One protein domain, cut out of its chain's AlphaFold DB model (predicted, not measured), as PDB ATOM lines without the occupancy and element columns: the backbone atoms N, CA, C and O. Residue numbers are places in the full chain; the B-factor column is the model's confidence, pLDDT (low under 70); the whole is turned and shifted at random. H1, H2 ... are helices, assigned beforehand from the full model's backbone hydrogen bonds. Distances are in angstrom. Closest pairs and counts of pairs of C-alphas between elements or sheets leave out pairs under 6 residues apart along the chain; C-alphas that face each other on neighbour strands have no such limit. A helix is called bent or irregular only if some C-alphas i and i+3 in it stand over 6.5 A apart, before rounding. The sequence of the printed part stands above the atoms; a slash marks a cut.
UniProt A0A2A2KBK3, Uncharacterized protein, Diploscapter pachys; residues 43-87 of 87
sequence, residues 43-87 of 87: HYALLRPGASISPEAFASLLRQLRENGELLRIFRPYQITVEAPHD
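AT A GLANCE: This is residues 43 to 87 of the 87 residues of an uncharacterized protein of Diploscapter pachys (UniProt A0A2A2KBK3). An open L of two helices: after an opening stretch, residues 43 to 54, whose residues 48 to 54 stick out as a loop, H1 meets H2 end to end at a corner, and residues 79 to 87 fold back from H2. The printed part has 45 residues, two named helices in the order H1, H2 and no named strand; its class is all helix, with 22 residues in named elements, under half. It is loose, radius of gyration of the C-alphas 11.8 A, and elongated, 34 by 21 by 18 A.

IN THESE COORDINATES: H1, residues 55 to 67, begins at C-alpha 55 (140.695, 120.496, 137.638) and is 18.2 A long. H2, residues 70 to 78, ends at C-alpha 78 (163.333, 108.065, 136.256); it is irregular, C-alphas 74 and 77 being 7.1 A apart.

HOW THE PARTS SIT: H1, with residues 62 to 66 alone, and H2 only just touch, only at the corner by their tight link, with 3 pairs of C-alphas within 8 A; the closest, Leu 65 and Leu 71, are 5.4 A apart. Their lines are about perpendicular, at 75 degrees. Every O i to N i+4 pair is within hydrogen-bond range in H1; in H2, 3 of 5 are.

THE WHOLE: The C-alphas farthest apart, Gly 50 and Pro 77, are 33.8 A apart. The printed part has no cut; pLDDT is under 70 at residue 87, the chain's last.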
ATOM      1  N   HIS A  43     154.674 115.599 143.584       85.50
ATOM      2  CA  HIS A  43     154.447 116.369 142.368       85.50
ATOM      3  C   HIS A  43     152.955 116.647 142.183       85.50
ATOM      4  O   HIS A  43     152.149 115.724 142.087       85.50
ATOM      5  N   TYR A  44     152.613 117.927 142.065       87.50
ATOM      6  CA  TYR A  44     151.265 118.395 141.757       87.50
ATOM      7  C   TYR A  44     151.251 119.145 140.428       87.50
ATOM      8  O   TYR A  44     152.274 119.659 139.971       87.50
ATOM      9  N   ALA A  45     150.069 119.233 139.824       90.56
ATOM     10  CA  ALA A  45     149.828 120.092 138.678       90.56
ATOM     11  C   ALA A  45     149.082 121.351 139.121       90.56
ATOM     12  O   ALA A  45     148.135 121.279 139.904       90.56
ATOM     13  N   LEU A  46     149.491 122.496 138.582       93.38
ATOM     14  CA  LEU A  46     148.804 123.766 138.773       93.38
ATOM     15  C   LEU A  46     148.094 124.139 137.475       93.38
ATOM     16  O   LEU A  46     148.701 124.137 136.403       93.38
ATOM     17  N   LEU A  47     146.812 124.474 137.581       95.31
ATOM     18  CA  LEU A  47     146.000 124.931 136.459       95.31
ATOM     19  C   LEU A  47     145.732 126.429 136.588       95.31
ATOM     20  O   LEU A  47     145.486 126.948 137.676       95.31
ATOM     21  N   ARG A  48     145.770 127.129 135.454       96.31
ATOM     22  CA  ARG A  48     145.402 128.545 135.371       96.31
ATOM     23  C   ARG A  48     143.890 128.704 135.622       96.31
ATOM     24  O   ARG A  48     143.116 127.925 135.064       96.31
ATOM     25  N   PRO A  49     143.443 129.756 136.331       95.44
ATOM     26  CA  PRO A  49     142.028 130.127 136.364       95.44
ATOM     27  C   PRO A  49     141.457 130.334 134.951       95.44
ATOM     28  O   PRO A  49     141.985 131.131 134.176       95.44
ATOM     29  N   GLY A  50     140.394 129.607 134.602       94.12
ATOM     30  CA  GLY A  50     139.806 129.637 133.255       94.12
ATOM     31  C   GLY A  50     140.561 128.814 132.201       94.12
ATOM     32  O   GLY A  50     140.372 129.042 131.008       94.12
ATOM     33  N   ALA A  51     141.431 127.879 132.606       97.06
ATOM     34  CA  ALA A  51     142.017 126.907 131.684       97.06
ATOM     35  C   ALA A  51     140.931 126.086 130.963       97.06
ATOM     36  O   ALA A  51     139.884 125.785 131.530       97.06
ATOM     37  N   SER A  52     141.209 125.680 129.720       97.31
ATOM     38  CA  SER A  52     140.265 124.906 128.900       97.31
ATOM     39  C   SER A  52     139.942 123.518 129.469       97.31
ATOM     40  O   SER A  52     138.915 122.948 129.120       97.31
ATOM     41  N   ILE A  53     140.808 122.974 130.327       97.06
ATOM     42  CA  ILE A  53     140.569 121.737 131.073       97.06
ATOM     43  C   ILE A  53     140.262 122.077 132.531       97.06
ATOM     44  O   ILE A  53     140.999 122.840 133.160       97.06
ATOM     45  N   SER A  54     139.179 121.512 133.066       96.44
ATOM     46  CA  SER A  54     138.837 121.698 134.475       96.44
ATOM     47  C   SER A  54     139.775 120.888 135.385       96.44
ATOM     48  O   SER A  54     140.336 119.873 134.945       96.44
ATOM     49  N   PRO A  55     139.944 121.283 136.660       94.19
ATOM     50  CA  PRO A  55     140.695 120.496 137.638       94.19
ATOM     51  C   PRO A  55     140.205 119.051 137.768       94.19
ATOM     52  O   PRO A  55     141.014 118.127 137.834       94.19
ATOM     53  N   GLU A  56     138.892 118.836 137.728       95.19
ATOM     54  CA  GLU A  56     138.259 117.521 137.860       95.19
ATOM     55  C   GLU A  56     138.555 116.647 136.639       95.19
ATOM     56  O   GLU A  56     138.919 115.476 136.780       95.19
ATOM     57  N   ALA A  57     138.456 117.222 135.435       97.00
ATOM     58  CA  ALA A  57     138.785 116.535 134.191       97.00
ATOM     59  C   ALA A  57     140.270 116.149 134.142       97.00
ATOM     60  O   ALA A  57     140.608 115.015 133.797       97.00
ATOM     61  N   PHE A  58     141.161 117.058 134.544       95.94
ATOM     62  CA  PHE A  58     142.594 116.786 134.603       95.94
ATOM     63  C   PHE A  58     142.936 115.704 135.642       95.94
ATOM     64  O   PHE A  58     143.692 114.775 135.348       95.94
ATOM     65  N   ALA A  59     142.339 115.764 136.835       94.31
ATOM     66  CA  ALA A  59     142.519 114.744 137.865       94.31
ATOM     67  C   ALA A  59     141.990 113.370 137.415       94.31
ATOM     68  O   ALA A  59     142.618 112.347 137.692       94.31
ATOM     69  N   SER A  60     140.864 113.335 136.696       96.06
ATOM     70  CA  SER A  60     140.312 112.109 136.107       96.06
ATOM     71  C   SER A  60     141.250 111.506 135.058       96.06
ATOM     72  O   SER A  60     141.533 110.310 135.106       96.06
ATOM     73  N   LEU A  61     141.825 112.333 134.178       96.12
ATOM     74  CA  LEU A  61     142.827 111.893 133.205       96.12
ATOM     75  C   LEU A  61     144.051 111.270 133.893       96.12
ATOM     76  O   LEU A  61     144.461 110.163 133.545       96.12
ATOM     77  N   LEU A  62     144.624 111.944 134.896       94.81
ATOM     78  CA  LEU A  62     145.768 111.400 135.637       94.81
ATOM     79  C   LEU A  62     145.422 110.102 136.375       94.81
ATOM     80  O   LEU A  62     146.253 109.197 136.444       94.81
ATOM     81  N   ARG A  63     144.197 109.985 136.900       95.19
ATOM     82  CA  ARG A  63     143.701 108.756 137.525       95.19
ATOM     83  C   ARG A  63     143.648 107.607 136.520       95.19
ATOM     84  O   ARG A  63     144.213 106.557 136.802       95.19
ATOM     85  N   GLN A  64     143.064 107.825 135.342       97.31
ATOM     86  CA  GLN A  64     142.991 106.814 134.282       97.31
ATOM     87  C   GLN A  64     144.383 106.345 133.847       97.31
ATOM     88  O   GLN A  64     144.624 105.144 133.758       97.31
ATOM     89  N   LEU A  65     145.317 107.282 133.640       96.56
ATOM     90  CA  LEU A  65     146.704 106.966 133.287       96.56
ATOM     91  C   LEU A  65     147.444 106.215 134.406       96.56
ATOM     92  O   LEU A  65     148.367 105.447 134.143       96.56
ATOM     93  N   ARG A  66     147.092 106.453 135.673       95.31
ATOM     94  CA  ARG A  66     147.636 105.679 136.793       95.31
ATOM     95  C   ARG A  66     147.095 104.256 136.775       95.31
ATOM     96  O   ARG A  66     147.873 103.311 136.848       95.31
ATOM     97  N   GLU A  67     145.777 104.120 136.696       96.56
ATOM     98  CA  GLU A  67     145.067 102.842 136.803       96.56
ATOM     99  C   GLU A  67     145.386 101.900 135.643       96.56
ATOM    100  O   GLU A  67     145.517 100.697 135.851       96.56
ATOM    101  N   ASN A  68     145.592 102.436 134.438       97.50
ATOM    102  CA  ASN A  68     145.991 101.641 133.277       97.50
ATOM    103  C   ASN A  68     147.515 101.404 133.174       97.50
ATOM    104  O   ASN A  68     147.970 100.778 132.220       97.50
ATOM    105  N   GLY A  69     148.306 101.887 134.139       96.81
ATOM    106  CA  GLY A  69     149.753 101.671 134.206       96.81
ATOM    107  C   GLY A  69     150.601 102.580 133.310       96.81
ATOM    108  O   GLY A  69     151.831 102.505 133.367       96.81
ATOM    109  N   GLU A  70     150.000 103.479 132.530       97.69
ATOM    110  CA  GLU A  70     150.740 104.384 131.646       97.69
ATOM    111  C   GLU A  70     151.619 105.369 132.422       97.69
ATOM    112  O   GLU A  70     152.773 105.591 132.046       97.69
ATOM    113  N   LEU A  71     151.143 105.900 133.557       95.00
ATOM    114  CA  LEU A  71     151.991 106.735 134.416       95.00
ATOM    115  C   LEU A  71     153.199 105.953 134.930       95.00
ATOM    116  O   LEU A  71     154.316 106.466 134.886       95.00
ATOM    117  N   LEU A  72     153.012 104.705 135.369       95.19
ATOM    118  CA  LEU A  72     154.127 103.873 135.822       95.19
ATOM    119  C   LEU A  72     155.128 103.639 134.685       95.19
ATOM    120  O   LEU A  72     156.333 103.773 134.891       95.19
ATOM    121  N   ARG A  73     154.643 103.341 133.475       96.25
ATOM    122  CA  ARG A  73     155.482 103.147 132.284       96.25
ATOM    123  C   ARG A  73     156.334 104.382 131.982       96.25
ATOM    124  O   ARG A  73     157.525 104.233 131.706       96.25
ATOM    125  N   ILE A  74     155.739 105.574 132.054       93.56
ATOM    126  CA  ILE A  74     156.408 106.858 131.798       93.56
ATOM    127  C   ILE A  74     157.443 107.176 132.886       93.56
ATOM    128  O   ILE A  74     158.548 107.612 132.570       93.56
ATOM    129  N   PHE A  75     157.116 106.943 134.160       92.31
ATOM    130  CA  PHE A  75     157.937 107.383 135.292       92.31
ATOM    131  C   PHE A  75     159.005 106.382 135.751       92.31
ATOM    132  O   PHE A  75     160.028 106.789 136.311       92.31
ATOM    133  N   ARG A  76     158.835 105.085 135.463       91.75
ATOM    134  CA  ARG A  76     159.776 104.022 135.859       91.75
ATOM    135  C   ARG A  76     161.238 104.296 135.465       91.75
ATOM    136  O   ARG A  76     162.103 104.076 136.314       91.75
ATOM    137  N   PRO A  77     161.574 104.784 134.250       89.88
ATOM    138  CA  PRO A  77     162.967 105.053 133.879       89.88
ATOM    139  C   PRO A  77     163.662 106.089 134.773       89.88
ATOM    140  O   PRO A  77     164.887 106.049 134.904       89.88
ATOM    141  N   TYR A  78     162.880 106.974 135.395       88.50
ATOM    142  CA  TYR A  78     163.333 108.065 136.256       88.50
ATOM    143  C   TYR A  78     163.264 107.725 137.748       88.50
ATOM    144  O   TYR A  78     163.546 108.589 138.572       88.50
ATOM    145  N   GLN A  79     162.886 106.488 138.100       88.50
ATOM    146  CA  GLN A  79     162.734 106.038 139.489       88.50
ATOM    147  C   GLN A  79     161.776 106.926 140.305       88.50
ATOM    148  O   GLN A  79     161.980 107.147 141.498       88.50
ATOM    149  N   ILE A  80     160.740 107.452 139.648       90.12
ATOM    150  CA  ILE A  80     159.674 108.217 140.296       90.12
ATOM    151  C   ILE A  80     158.561 107.240 140.674       90.12
ATOM    152  O   ILE A  80     158.040 106.524 139.815       90.12
ATOM    153  N   THR A  81     158.214 107.198 141.959       91.06
ATOM    154  CA  THR A  81     157.111 106.374 142.458       91.06
ATOM    155  C   THR A  81     155.781 107.012 142.070       91.06
ATOM    156  O   THR A  81     155.593 108.218 142.221       91.06
ATOM    157  N   VAL A  82     154.863 106.200 141.548       91.81
ATOM    158  CA  VAL A  82     153.505 106.634 141.211       91.81
ATOM    159  C   VAL A  82     152.577 106.192 142.330       91.81
ATOM    160  O   VAL A  82     152.375 104.998 142.533       91.81
ATOM    161  N   GLU A  83     152.010 107.163 143.037       89.69
ATOM    162  CA  GLU A  83     151.130 106.944 144.186       89.69
ATOM    163  C   GLU A  83     149.763 107.593 143.933       89.69
ATOM    164  O   GLU A  83     149.606 108.480 143.084       89.69
ATOM    165  N   ALA A  84     148.737 107.110 144.630       86.38
ATOM    166  CA  ALA A  84     147.471 107.827 144.682       86.38
ATOM    167  C   ALA A  84     147.661 109.117 145.508       86.38
ATOM    168  O   ALA A  84     148.431 109.096 146.467       86.38
ATOM    169  N   PRO A  85     146.985 110.229 145.158       81.06
ATOM    170  CA  PRO A  85     146.943 111.402 146.020       81.06
ATOM    171  C   PRO A  85     146.471 111.006 147.420       81.06
ATOM    172  O   PRO A  85     145.554 110.195 147.545       81.06
ATOM    173  N   HIS A  86     147.100 111.576 148.443       73.44
ATOM    174  CA  HIS A  86     146.566 111.535 149.798       73.44
ATOM    175  C   HIS A  86     145.431 112.564 149.901       73.44
ATOM    176  O   HIS A  86     145.589 113.673 149.378       73.44
ATOM    177  N   ASP A  87     144.308 112.162 150.503       54.06
ATOM    178  CA  ASP A  87     143.155 113.033 150.788       54.06
ATOM    179  C   ASP A  87     143.503 114.136 151.803       54.06
ATOM    180  O   ASP A  87     144.292 113.859 152.740       54.06
TER     181      ASP A  87